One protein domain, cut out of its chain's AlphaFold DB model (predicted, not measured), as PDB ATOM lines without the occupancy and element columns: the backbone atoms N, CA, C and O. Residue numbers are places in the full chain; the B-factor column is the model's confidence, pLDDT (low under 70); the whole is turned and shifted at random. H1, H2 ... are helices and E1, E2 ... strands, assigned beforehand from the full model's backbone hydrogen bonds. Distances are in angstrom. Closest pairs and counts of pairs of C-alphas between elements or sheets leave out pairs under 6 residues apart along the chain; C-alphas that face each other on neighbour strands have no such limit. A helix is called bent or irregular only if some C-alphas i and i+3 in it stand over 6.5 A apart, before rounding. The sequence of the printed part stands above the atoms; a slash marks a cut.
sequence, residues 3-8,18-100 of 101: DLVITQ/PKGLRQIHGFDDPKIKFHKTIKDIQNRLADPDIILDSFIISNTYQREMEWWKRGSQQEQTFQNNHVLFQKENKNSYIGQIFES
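This is residues 3 to 8 and 18 to 100 of the 101 residues of an uncharacterized protein of Crenotrichaceae bacterium (UniProt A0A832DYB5). A long strand, E2, runs through the middle of the model, with the long helix H1 covering one side of it and the short helix H3 lying on the other side. The short strand E3 pairs with the last part of E2 to make a small two-stranded sheet, H2 sits beyond the end where both strands finish, and E1 is a separate piece away from the other named elements. The printed part has 89 residues, with three named helices and three named strands in the order E1, H1, E2, H2, E3, H3; the sheet has the order E2, E3 and is parallel, and the class is mixed, helices and strands. The whole is only just compact, close to loose, with a radius of gyration of the C-alphas of 14.1 A, and the C-alphas span 40 by 28 by 22 A along the three main axes.

Strands E2, residues 50 to 58, and E3, residues 83 to 85, are parallel neighbours, with 44 degrees between their N-to-C directions. C-alphas 56 and 83 face each other at 4.8 A, as do C-alphas 58 and 85 at 4.8 A. Across the pair, N 58 and O 84 are 2.8 A apart and N 84 and O 56 are 2.9 A apart, both within hydrogen-bond range. H1, residues 30 to 45, has 13 pairs of C-alphas within 8 A of E2; the closest are those of His 35 and Ser 54, at 5.1 A. Between H1 and E3 there is 1 such pair, Ile 32 and Val 83, whose C-alphas are 7.5 A apart. The closest C-alphas of E3 and H3, residues 93 to 99, are those of Leu 84 and Tyr 93, at 6.2 A. The closest C-alphas of E2 and H3 are those of Phe 55 and Ile 97, at 7.6 A. H2, residues 62 to 71, has its closest approach to E3 at the C-alphas of Gln 62 and Phe 85, 6.4 A. E2, H2 and E3 form a strand-helix-strand unit, two parallel neighbour strands with a helix between them along the chain, and its crossover is right-handed. H1, H2 and H3 are apart from one another. E1, residues 3 to 6, pairs with no named strand and is apart from E2, E3, H1, H2 and H3. O i to N i+4 pairs within hydrogen-bond range number 9 of 12 in H1, 0 of 6 in H2 and 1 of 3 in H3; for O i to N i+3 the counts are 5 of 7 in H2 and 2 of 4 in H3.

E2 measures 25.7 A from C-alpha 50 at (-15.532, 25.497, -32.516) to C-alpha 58 at (-13.379, 20.157, -7.454), and E3 measures 6.8 A. H1 begins with C-alpha 30 at (-13.050, 35.161, -11.750) and is 20.8 A long, with a kink of 38 degrees near residue 37. It is only just irregular, C-alphas 32 and 35 being 6.9 A apart. H2 is 16.1 A long and irregular, with C-alphas 64 and 67 at 7.6 A. H3 is 9.9 A long and ends with C-alpha 99 at (-23.871, 15.766, -21.229). E1 is 10.1 A long.

The two C-alphas farthest apart are those of Gln 8 and Arg 70, at 44.1 A. Residues 9 to 17 are not printed, and C-alphas 8 and 18 are 27.8 A apart across this cut, which falls within the link from E1 to H1. Residues 18 to 29 hold no named element. The links from H1 to E2 and from E2 to H2 are tight, that from E3 to H3 is short, and that from H2 to E3, 11 residues, is long. The mean pLDDT of the printed part is 89.3, with residues 3 to 8 and residue 100 under 70.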
ATOM      1  N   ASP A   3      -8.151  19.658 -22.361       61.44
ATOM      2  CA  ASP A   3      -8.594  18.437 -23.024       61.44
ATOM      3  C   ASP A   3      -9.305  18.820 -24.326       61.44
ATOM      4  O   ASP A   3     -10.219  19.651 -24.344       61.44
ATOM      5  N   LEU A   4      -8.845  18.242 -25.439       57.91
ATOM      6  CA  LEU A   4      -9.375  18.500 -26.771       57.91
ATOM      7  C   LEU A   4     -10.168  17.288 -27.262       57.91
ATOM      8  O   LEU A   4      -9.606  16.200 -27.386       57.91
ATOM      9  N   VAL A   5     -11.443  17.490 -27.599       65.12
ATOM     10  CA  VAL A   5     -12.287  16.467 -28.226       65.12
ATOM     11  C   VAL A   5     -12.688  16.939 -29.621       65.12
ATOM     12  O   VAL A   5     -13.360  17.956 -29.785       65.12
ATOM     13  N   ILE A   6     -12.269  16.195 -30.642       59.31
ATOM     14  CA  ILE A   6     -12.608  16.470 -32.044       59.31
ATOM     15  C   ILE A   6     -13.729  15.512 -32.450       59.31
ATOM     16  O   ILE A   6     -13.529  14.297 -32.438       59.31
ATOM     17  N   THR A   7     -14.896  16.044 -32.813       59.44
ATOM     18  CA  THR A   7     -15.936  15.283 -33.526       59.44
ATOM     19  C   THR A   7     -15.898  15.660 -35.009       59.44
ATOM     20  O   THR A   7     -15.361  16.708 -35.354       59.44
ATOM     21  N   GLN A   8     -16.411  14.807 -35.904       60.50
ATOM     22  CA  GLN A   8     -16.259  14.994 -37.360       60.50
ATOM     23  C   GLN A   8     -16.936  16.266 -37.913       60.50
ATOM     24  O   GLN A   8     -16.618  16.659 -39.030       60.50
ATOM     25  N   PRO A  18      -8.704  21.489 -12.441       94.44
ATOM     26  CA  PRO A  18      -8.789  20.678 -11.232       94.44
ATOM     27  C   PRO A  18      -8.416  21.524 -10.004       94.44
ATOM     28  O   PRO A  18      -7.247  21.860  -9.795       94.44
ATOM     29  N   LYS A  19      -9.402  21.867  -9.162       92.88
ATOM     30  CA  LYS A  19      -9.221  22.901  -8.129       92.88
ATOM     31  C   LYS A  19      -9.940  22.623  -6.807       92.88
ATOM     32  O   LYS A  19     -11.142  22.377  -6.750       92.88
ATOM     33  N   GLY A  20      -9.225  22.790  -5.695       94.25
ATOM     34  CA  GLY A  20      -9.853  22.934  -4.378       94.25
ATOM     35  C   GLY A  20     -10.518  24.307  -4.222       94.25
ATOM     36  O   GLY A  20      -9.893  25.325  -4.532       94.25
ATOM     37  N   LEU A  21     -11.754  24.341  -3.715       95.38
ATOM     38  CA  LEU A  21     -12.576  25.560  -3.644       95.38
ATOM     39  C   LEU A  21     -12.498  26.298  -2.302       95.38
ATOM     40  O   LEU A  21     -13.025  27.396  -2.182       95.38
ATOM     41  N   ARG A  22     -11.798  25.746  -1.304       91.56
ATOM     42  CA  ARG A  22     -11.689  26.343   0.042       91.56
ATOM     43  C   ARG A  22     -11.100  27.762   0.068       91.56
ATOM     44  O   ARG A  22     -11.318  28.476   1.035       91.56
ATOM     45  N   GLN A  23     -10.333  28.132  -0.958       90.50
ATOM     46  CA  GLN A  23      -9.688  29.448  -1.109       90.50
ATOM     47  C   GLN A  23     -10.329  30.290  -2.223       90.50
ATOM     48  O   GLN A  23      -9.736  31.252  -2.694       90.50
ATOM     49  N   ILE A  24     -11.499  29.874  -2.706       90.25
ATOM     50  CA  ILE A  24     -12.305  30.617  -3.669       90.25
ATOM     51  C   ILE A  24     -13.479  31.218  -2.897       90.25
ATOM     52  O   ILE A  24     -14.012  30.590  -1.976       90.25
ATOM     53  N   HIS A  25     -13.870  32.442  -3.238       86.88
ATOM     54  CA  HIS A  25     -14.867  33.186  -2.473       86.88
ATOM     55  C   HIS A  25     -16.102  33.486  -3.320       86.88
ATOM     56  O   HIS A  25     -16.232  34.553  -3.911       86.88
ATOM     57  N   GLY A  26     -17.037  32.534  -3.326       90.19
ATOM     58  CA  GLY A  26     -18.355  32.704  -3.932       90.19
ATOM     59  C   GLY A  26     -18.373  32.559  -5.453       90.19
ATOM     60  O   GLY A  26     -17.348  32.393  -6.113       90.19
ATOM     61  N   PHE A  27     -19.580  32.632  -6.015       92.56
ATOM     62  CA  PHE A  27     -19.812  32.476  -7.454       92.56
ATOM     63  C   PHE A  27     -19.300  33.652  -8.294       92.56
ATOM     64  O   PHE A  27     -19.182  33.539  -9.512       92.56
ATOM     65  N   ASP A  28     -18.976  34.774  -7.650       90.88
ATOM     66  CA  ASP A  28     -18.462  35.958  -8.328       90.88
ATOM     67  C   ASP A  28     -16.959  35.921  -8.613       90.88
ATOM     68  O   ASP A  28     -16.469  36.802  -9.328       90.88
ATOM     69  N   ASP A  29     -16.250  34.911  -8.102       93.38
ATOM     70  CA  ASP A  29     -14.821  34.729  -8.326       93.38
ATOM     71  C   ASP A  29     -14.499  34.587  -9.832       93.38
ATOM     72  O   ASP A  29     -15.208  33.873 -10.551       93.38
ATOM     73  N   PRO A  30     -13.420  35.222 -10.336       94.12
ATOM     74  CA  PRO A  30     -13.050  35.161 -11.750       94.12
ATOM     75  C   PRO A  30     -12.871  33.742 -12.298       94.12
ATOM     76  O   PRO A  30     -13.157  33.503 -13.470       94.12
ATOM     77  N   LYS A  31     -12.419  32.790 -11.471       92.81
ATOM     78  CA  LYS A  31     -12.275  31.390 -11.885       92.81
ATOM     79  C   LYS A  31     -13.624  30.733 -12.109       92.81
ATOM     80  O   LYS A  31     -13.775  29.994 -13.074       92.81
ATOM     81  N   ILE A  32     -14.592  31.030 -11.245       95.12
ATOM     82  CA  ILE A  32     -15.957  30.527 -11.386       95.12
ATOM     83  C   ILE A  32     -16.591  31.149 -12.628       95.12
ATOM     84  O   ILE A  32     -17.094  30.425 -13.472       95.12
ATOM     85  N   LYS A  33     -16.473  32.470 -12.808       95.75
ATOM     86  CA  LYS A  33     -17.035  33.205 -13.955       95.75
ATOM     87  C   LYS A  33     -16.404  32.879 -15.310       95.75
ATOM     88  O   LYS A  33     -16.980  33.260 -16.329       95.75
ATOM     89  N   PHE A  34     -15.269  32.182 -15.354       96.69
ATOM     90  CA  PHE A  34     -14.564  31.894 -16.605       96.69
ATOM     91  C   PHE A  34     -15.439  31.158 -17.633       96.69
ATOM     92  O   PHE A  34     -15.310  31.427 -18.824       96.69
ATOM     93  N   HIS A  35     -16.407  30.349 -17.185       96.00
ATOM     94  CA  HIS A  35     -17.366  29.680 -18.072       96.00
ATOM     95  C   HIS A  35     -18.232  30.641 -18.901       96.00
ATOM     96  O   HIS A  35     -18.693  30.274 -19.977       96.00
ATOM     97  N   LYS A  36     -18.421  31.885 -18.445       96.12
ATOM     98  CA  LYS A  36     -19.087  32.946 -19.218       96.12
ATOM     99  C   LYS A  36     -18.094  33.640 -20.135       96.12
ATOM    100  O   LYS A  36     -18.326  33.739 -21.334       96.12
ATOM    101  N   THR A  37     -16.945  34.038 -19.586       97.44
ATOM    102  CA  THR A  37     -15.885  34.724 -20.338       97.44
ATOM    103  C   THR A  37     -15.427  33.915 -21.551       97.44
ATOM    104  O   THR A  37     -15.147  34.480 -22.606       97.44
ATOM    105  N   ILE A  38     -15.357  32.588 -21.438       96.75
ATOM    106  CA  ILE A  38     -14.944  31.733 -22.550       96.75
ATOM    107  C   ILE A  38     -15.972  31.703 -23.691       96.75
ATOM    108  O   ILE A  38     -15.581  31.580 -24.850       96.75
ATOM    109  N   LYS A  39     -17.264  31.914 -23.406       96.50
ATOM    110  CA  LYS A  39     -18.294  32.070 -24.443       96.50
ATOM    111  C   LYS A  39     -18.163  33.403 -25.172       96.50
ATOM    112  O   LYS A  39     -18.317  33.439 -26.388       96.50
ATOM    113  N   ASP A  40     -17.759  34.467 -24.481       97.44
ATOM    114  CA  ASP A  40     -17.406  35.727 -25.146       97.44
ATOM    115  C   ASP A  40     -16.193  35.548 -26.075       97.44
ATOM    116  O   ASP A  40     -16.153  36.107 -27.171       97.44
ATOM    117  N   ILE A  41     -15.208  34.736 -25.666       96.81
ATOM    118  CA  ILE A  41     -14.058  34.379 -26.510       96.81
ATOM    119  C   ILE A  41     -14.510  33.560 -27.725       96.81
ATOM    120  O   ILE A  41     -14.101  33.885 -28.835       96.81
ATOM    121  N   GLN A  42     -15.375  32.557 -27.543       96.31
ATOM    122  CA  GLN A  42     -15.944  31.768 -28.642       96.31
ATOM    123  C   GLN A  42     -16.663  32.670 -29.656       96.31
ATOM    124  O   GLN A  42     -16.409  32.585 -30.853       96.31
ATOM    125  N   ASN A  43     -17.498  33.596 -29.177       97.12
ATOM    126  CA  ASN A  43     -18.215  34.541 -30.034       97.12
ATOM    127  C   ASN A  43     -17.258  35.429 -30.843       97.12
ATOM    128  O   ASN A  43     -17.512  35.712 -32.009       97.12
ATOM    129  N   ARG A  44     -16.145  35.858 -30.238       97.44
ATOM    130  CA  ARG A  44     -15.109  36.656 -30.915       97.44
ATOM    131  C   ARG A  44     -14.262  35.846 -31.891       97.44
ATOM    132  O   ARG A  44     -13.768  36.425 -32.852       97.44
ATOM    133  N   LEU A  45     -14.065  34.554 -31.624       96.19
ATOM    134  CA  LEU A  45     -13.384  33.632 -32.532       96.19
ATOM    135  C   LEU A  45     -14.182  33.463 -33.832       96.19
ATOM    136  O   LEU A  45     -13.573  33.337 -34.888       96.19
ATOM    137  N   ALA A  46     -15.517  33.533 -33.744       95.44
ATOM    138  CA  ALA A  46     -16.448  33.509 -34.875       95.44
ATOM    139  C   ALA A  46     -16.277  32.291 -35.805       95.44
ATOM    140  O   ALA A  46     -16.613  32.351 -36.987       95.44
ATOM    141  N   ASP A  47     -15.780  31.186 -35.252       95.19
ATOM    142  CA  ASP A  47     -15.674  29.899 -35.922       95.19
ATOM    143  C   ASP A  47     -16.888  29.037 -35.525       95.19
ATOM    144  O   ASP A  47     -17.015  28.681 -34.348       95.19
ATOM    145  N   PRO A  48     -17.818  28.746 -36.454       91.38
ATOM    146  CA  PRO A  48     -19.034  27.993 -36.151       91.38
ATOM    147  C   PRO A  48     -18.769  26.523 -35.792       91.38
ATOM    148  O   PRO A  48     -19.641  25.881 -35.193       91.38
ATOM    149  N   ASP A  49     -17.582  26.010 -36.121       92.75
ATOM    150  CA  ASP A  49     -17.203  24.621 -35.893       92.75
ATOM    151  C   ASP A  49     -16.507  24.443 -34.537       92.75
ATOM    152  O   ASP A  49     -16.304  23.313 -34.096       92.75
ATOM    153  N   ILE A  50     -16.187  25.535 -33.827       92.25
ATOM    154  CA  ILE A  50     -15.532  25.497 -32.516       92.25
ATOM    155  C   ILE A  50     -16.512  25.847 -31.396       92.25
ATOM    156  O   ILE A  50     -17.086  26.934 -31.331       92.25
ATOM    157  N   ILE A  51     -16.622  24.937 -30.430       92.56
ATOM    158  CA  ILE A  51     -17.334  25.156 -29.172       92.56
ATOM    159  C   ILE A  51     -16.313  25.165 -28.036       92.56
ATOM    160  O   ILE A  51     -15.523  24.234 -27.880       92.56
ATOM    161  N   LEU A  52     -16.327  26.232 -27.240       94.62
ATOM    162  CA  LEU A  52     -15.460  26.401 -26.082       94.62
ATOM    163  C   LEU A  52     -16.282  26.306 -24.806       94.62
ATOM    164  O   LEU A  52     -17.230  27.067 -24.619       94.62
ATOM    165  N   ASP A  53     -15.871  25.440 -23.894       94.69
ATOM    166  CA  ASP A  53     -16.446  25.341 -22.558       94.69
ATOM    167  C   ASP A  53     -15.351  25.246 -21.508       94.69
ATOM    168  O   ASP A  53     -14.207  24.886 -21.787       94.69
ATOM    169  N   SER A  54     -15.696  25.578 -20.270       95.81
ATOM    170  CA  SER A  54     -14.783  25.424 -19.146       95.81
ATOM    171  C   SER A  54     -15.496  24.850 -17.944       95.81
ATOM    172  O   SER A  54     -16.633  25.239 -17.681       95.81
ATOM    173  N   PHE A  55     -14.801  24.005 -17.190       96.19
ATOM    174  CA  PHE A  55     -15.307  23.415 -15.961       96.19
ATOM    175  C   PHE A  55     -14.253  23.472 -14.860       96.19
ATOM    176  O   PHE A  55     -13.068  23.207 -15.087       96.19
ATOM    177  N   ILE A  56     -14.705  23.748 -13.639       96.25
ATOM    178  CA  ILE A  56     -13.916  23.491 -12.439       96.25
ATOM    179  C   ILE A  56     -14.290  22.117 -11.915       96.25
ATOM    180  O   ILE A  56     -15.442  21.849 -11.573       96.25
ATOM    181  N   ILE A  57     -13.284  21.262 -11.792       96.56
ATOM    182  CA  ILE A  57     -13.437  19.923 -11.246       96.56
ATOM    183  C   ILE A  57     -12.875  19.934  -9.830       96.56
ATOM    184  O   ILE A  57     -11.660  19.937  -9.614       96.56
ATOM    185  N   SER A  58     -13.767  20.001  -8.845       96.69
ATOM    186  CA  SER A  58     -13.379  20.157  -7.454       96.69
ATOM    187  C   SER A  58     -13.125  18.841  -6.742       96.69
ATOM    188  O   SER A  58     -13.942  17.922  -6.755       96.69
ATOM    189  N   ASN A  59     -12.006  18.801  -6.022       95.06
ATOM    190  CA  ASN A  59     -11.668  17.752  -5.064       95.06
ATOM    191  C   ASN A  59     -12.082  18.104  -3.614       95.06
ATOM    192  O   ASN A  59     -11.748  17.380  -2.671       95.06
ATOM    193  N   THR A  60     -12.777  19.227  -3.404       95.38
ATOM    194  CA  THR A  60     -13.411  19.585  -2.117       95.38
ATOM    195  C   THR A  60     -14.749  18.847  -1.994       95.38
ATOM    196  O   THR A  60     -15.306  18.476  -3.019       95.38
ATOM    197  N   TYR A  61     -15.257  18.572  -0.788       95.44
ATOM    198  CA  TYR A  61     -16.642  18.095  -0.674       95.44
ATOM    199  C   TYR A  61     -17.606  19.267  -0.877       95.44
ATOM    200  O   TYR A  61     -17.403  20.344  -0.316       95.44
ATOM    201  N   GLN A  62     -18.698  19.056  -1.603       93.81
ATOM    202  CA  GLN A  62     -19.723  20.074  -1.836       93.81
ATOM    203  C   GLN A  62     -20.315  20.613  -0.527       93.81
ATOM    204  O   GLN A  62     -20.564  21.814  -0.419       93.81
ATOM    205  N   ARG A  63     -20.475  19.756   0.495       91.88
ATOM    206  CA  ARG A  63     -20.952  20.172   1.830       91.88
ATOM    207  C   ARG A  63     -20.062  21.232   2.492       91.88
ATOM    208  O   ARG A  63     -20.552  22.078   3.229       91.88
ATOM    209  N   GLU A  64     -18.757  21.238   2.201       92.50
ATOM    210  CA  GLU A  64     -17.823  22.253   2.721       92.50
ATOM    211  C   GLU A  64     -18.054  23.633   2.083       92.50
ATOM    212  O   GLU A  64     -17.568  24.642   2.591       92.50
ATOM    213  N   MET A  65     -18.806  23.681   0.980       92.19
ATOM    214  CA  MET A  65     -19.096  24.886   0.210       92.19
ATOM    215  C   MET A  65     -20.540  25.377   0.398       92.19
ATOM    216  O   MET A  65     -20.953  26.333  -0.253       92.19
ATOM    217  N   GLU A  66     -21.326  24.771   1.296       84.62
ATOM    218  CA  GLU A  66     -22.725  25.160   1.546       84.62
ATOM    219  C   GLU A  66     -22.886  26.629   1.942       84.62
ATOM    220  O   GLU A  66     -23.902  27.248   1.630       84.62
ATOM    221  N   TRP A  67     -21.875  27.213   2.588       85.81
ATOM    222  CA  TRP A  67     -21.884  28.618   2.983       85.81
ATOM    223  C   TRP A  67     -21.966  29.579   1.789       85.81
ATOM    224  O   TRP A  67     -22.490  30.677   1.959       85.81
ATOM    225  N   TRP A  68     -21.563  29.164   0.578       88.50
ATOM    226  CA  TRP A  68     -21.743  29.968  -0.640       88.50
ATOM    227  C   TRP A  68     -23.219  30.213  -0.942       88.50
ATOM    228  O   TRP A  68     -23.570  31.269  -1.454       88.50
ATOM    229  N   LYS A  69     -24.098  29.274  -0.565       77.69
ATOM    230  CA  LYS A  69     -25.541  29.383  -0.806       77.69
ATOM    231  C   LYS A  69     -26.225  30.429   0.075       77.69
ATOM    232  O   LYS A  69     -27.315  30.878  -0.247       77.69
ATOM    233  N   ARG A  70     -25.607  30.825   1.196       78.00
ATOM    234  CA  ARG A  70     -26.221  31.731   2.185       78.00
ATOM    235  C   ARG A  70     -26.312  33.189   1.717       78.00
ATOM    236  O   ARG A  70     -26.961  33.985   2.382       78.00
ATOM    237  N   GLY A  71     -25.691  33.525   0.587       71.00
ATOM    238  CA  GLY A  71     -25.782  34.840  -0.051       71.00
ATOM    239  C   GLY A  71     -25.929  34.771  -1.571       71.00
ATOM    240  O   GLY A  71     -25.756  35.787  -2.236       71.00
ATOM    241  N   SER A  72     -26.207  33.587  -2.127       77.38
ATOM    242  CA  SER A  72     -26.332  33.394  -3.570       77.38
ATOM    243  C   SER A  72     -27.792  33.463  -4.010       77.38
ATOM    244  O   SER A  72     -28.705  33.099  -3.270       77.38
ATOM    245  N   GLN A  73     -28.018  33.888  -5.250       81.06
ATOM    246  CA  GLN A  73     -29.338  33.780  -5.874       81.06
ATOM    247  C   GLN A  73     -29.688  32.301  -6.108       81.06
ATOM    248  O   GLN A  73     -28.792  31.464  -6.225       81.06
ATOM    249  N   GLN A  74     -30.978  31.964  -6.203       76.56
ATOM    250  CA  GLN A  74     -31.429  30.575  -6.381       76.56
ATOM    251  C   GLN A  74     -30.851  29.922  -7.652       76.56
ATOM    252  O   GLN A  74     -30.556  28.729  -7.658       76.56
ATOM    253  N   GLU A  75     -30.626  30.717  -8.698       79.44
ATOM    254  CA  GLU A  75     -30.036  30.277  -9.968       79.44
ATOM    255  C   GLU A  75     -28.519  30.039  -9.889       79.44
ATOM    256  O   GLU A  75     -27.953  29.346 -10.739       79.44
ATOM    257  N   GLN A  76     -27.844  30.573  -8.864       82.44
ATOM    258  CA  GLN A  76     -26.414  30.372  -8.636       82.44
ATOM    259  C   GLN A  76     -26.173  29.022  -7.959       82.44
ATOM    260  O   GLN A  76     -25.929  28.909  -6.757       82.44
ATOM    261  N   THR A  77     -26.253  27.968  -8.762       90.69
ATOM    262  CA  THR A  77     -25.854  26.620  -8.364       90.69
ATOM    263  C   THR A  77     -24.445  26.322  -8.870       90.69
ATOM    264  O   THR A  77     -23.979  26.910  -9.847       90.69
ATOM    265  N   PHE A  78     -23.750  25.385  -8.223       93.19
ATOM    266  CA  PHE A  78     -22.445  24.920  -8.702       93.19
ATOM    267  C   PHE A  78     -22.521  24.387 -10.134       93.19
ATOM    268  O   PHE A  78     -21.701  24.765 -10.962       93.19
ATOM    269  N   GLN A  79     -23.560  23.614 -10.446       90.25
ATOM    270  CA  GLN A  79     -23.782  23.073 -11.784       90.25
ATOM    271  C   GLN A  79     -23.980  24.180 -12.833       90.25
ATOM    272  O   GLN A  79     -23.285  24.179 -13.844       90.25
ATOM    273  N   ASN A  80     -24.823  25.184 -12.559       91.50
ATOM    274  CA  ASN A  80     -25.060  26.306 -13.484       91.50
ATOM    275  C   ASN A  80     -23.825  27.202 -13.686       91.50
ATOM    276  O   ASN A  80     -23.772  27.979 -14.636       91.50
ATOM    277  N   ASN A  81     -22.837  27.107 -12.795       93.88
ATOM    278  CA  ASN A  81     -21.553  27.803 -12.904       93.88
ATOM    279  C   ASN A  81     -20.409  26.848 -13.292       93.88
ATOM    280  O   ASN A  81     -19.243  27.153 -13.049       93.88
ATOM    281  N   HIS A  82     -20.734  25.686 -13.871       95.44
ATOM    282  CA  HIS A  82     -19.780  24.707 -14.399       95.44
ATOM    283  C   HIS A  82     -18.767  24.201 -13.351       95.44
ATOM    284  O   HIS A  82     -17.600  23.930 -13.641       95.44
ATOM    285  N   VAL A  83     -19.218  24.054 -12.104       95.50
ATOM    286  CA  VAL A  83     -18.445  23.492 -10.994       95.50
ATOM    287  C   VAL A  83     -18.969  22.098 -10.668       95.50
ATOM    288  O   VAL A  83     -20.092  21.939 -10.186       95.50
ATOM    289  N   LEU A  84     -18.132  21.085 -10.881       95.56
ATOM    290  CA  LEU A  84     -18.445  19.681 -10.619       95.56
ATOM    291  C   LEU A  84     -17.609  19.163  -9.447       95.56
ATOM    292  O   LEU A  84     -16.425  19.471  -9.339       95.56
ATOM    293  N   PHE A  85     -18.197  18.343  -8.575       96.25
ATOM    294  CA  PHE A  85     -17.506  17.798  -7.401       96.25
ATOM    295  C   PHE A  85     -17.160  16.319  -7.585       96.25
ATOM    296  O   PHE A  85     -18.041  15.466  -7.669       96.25
ATOM    297  N   GLN A  86     -15.866  15.994  -7.602       95.06
ATOM    298  CA  GLN A  86     -15.381  14.625  -7.819       95.06
ATOM    299  C   GLN A  86     -15.736  13.673  -6.680       95.06
ATOM    300  O   GLN A  86     -15.864  12.473  -6.898       95.06
ATOM    301  N   LYS A  87     -15.831  14.174  -5.446       94.62
ATOM    302  CA  LYS A  87     -16.041  13.320  -4.272       94.62
ATOM    303  C   LYS A  87     -17.474  12.804  -4.201       94.62
ATOM    304  O   LYS A  87     -17.675  11.633  -3.900       94.62
ATOM    305  N   GLU A  88     -18.439  13.658  -4.508       94.06
ATOM    306  CA  GLU A  88     -19.861  13.329  -4.572       94.06
ATOM    307  C   GLU A  88     -20.208  12.592  -5.870       94.06
ATOM    308  O   GLU A  88     -20.932  11.601  -5.839       94.06
ATOM    309  N   ASN A  89     -19.635  13.018  -7.000       91.94
ATOM    310  CA  ASN A  89     -19.995  12.524  -8.330       91.94
ATOM    311  C   ASN A  89     -18.898  11.662  -8.964       91.94
ATOM    312  O   ASN A  89     -18.726  11.692 -10.178       91.94
ATOM    313  N   LYS A  90     -18.138  10.889  -8.173       91.69
ATOM    314  CA  LYS A  90     -16.933  10.149  -8.620       91.69
ATOM    315  C   LYS A  90     -17.110   9.378  -9.932       91.69
ATOM    316  O   LYS A  90     -16.184   9.342 -10.736       91.69
ATOM    317  N   ASN A  91     -18.282   8.782 -10.138       93.75
ATOM    318  CA  ASN A  91     -18.571   7.940 -11.298       93.75
ATOM    319  C   ASN A  91     -19.286   8.684 -12.441       93.75
ATOM    320  O   ASN A  91     -19.481   8.096 -13.496       93.75
ATOM    321  N   SER A  92     -19.700   9.939 -12.242       92.19
ATOM    322  CA  SER A  92     -20.545  10.679 -13.193       92.19
ATOM    323  C   SER A  92     -20.014  12.060 -13.573       92.19
ATOM    324  O   SER A  92     -20.466  12.612 -14.570       92.19
ATOM    325  N   TYR A  93     -19.044  12.629 -12.845       91.88
ATOM    326  CA  TYR A  93     -18.573  13.994 -13.109       91.88
ATOM    327  C   TYR A  93     -17.953  14.152 -14.505       91.88
ATOM    328  O   TYR A  93     -18.099  15.205 -15.108       91.88
ATOM    329  N   ILE A  94     -17.296  13.111 -15.030       91.06
ATOM    330  CA  ILE A  94     -16.778  13.112 -16.405       91.06
ATOM    331  C   ILE A  94     -17.930  13.086 -17.412       91.06
ATOM    332  O   ILE A  94     -17.912  13.856 -18.364       91.06
ATOM    333  N   GLY A  95     -18.948  12.251 -17.182       90.88
ATOM    334  CA  GLY A  95     -20.141  12.202 -18.032       90.88
ATOM    335  C   GLY A  95     -20.833  13.562 -18.117       90.88
ATOM    336  O   GLY A  95     -21.126  14.022 -19.209       90.88
ATOM    337  N   GLN A  96     -20.954  14.274 -16.994       90.00
ATOM    338  CA  GLN A  96     -21.568  15.609 -16.939       90.00
ATOM    339  C   GLN A  96     -20.848  16.666 -17.801       90.00
ATOM    340  O   GLN A  96     -21.500  17.586 -18.294       90.00
ATOM    341  N   ILE A  97     -19.532  16.531 -18.030       89.44
ATOM    342  CA  ILE A  97     -18.787  17.405 -18.960       89.44
ATOM    343  C   ILE A  97     -19.291  17.205 -20.395       89.44
ATOM    344  O   ILE A  97     -19.386  18.165 -21.152       89.44
ATOM    345  N   PHE A  98     -19.647  15.968 -20.748       84.38
ATOM    346  CA  PHE A  98     -20.098  15.568 -22.082       84.38
ATOM    347  C   PHE A  98     -21.624  15.460 -22.218       84.38
ATOM    348  O   PHE A  98     -22.108  15.128 -23.286       84.38
ATOM    349  N   GLU A  99     -22.401  15.692 -21.163       78.62
ATOM    350  CA  GLU A  99     -23.871  15.766 -21.229       78.62
ATOM    351  C   GLU A  99     -24.367  17.212 -21.328       78.62
ATOM    352  O   GLU A  99     -25.550  17.450 -21.553       78.62
ATOM    353  N   SER A 100     -23.468  18.183 -21.153       59.22
ATOM    354  CA  SER A 100     -23.777  19.604 -21.276       59.22
ATOM    355  C   SER A 100     -23.942  19.972 -22.757       59.22
ATOM    356  O   SER A 100     -22.996  20.442 -23.386       59.22
TER     357      SER A 100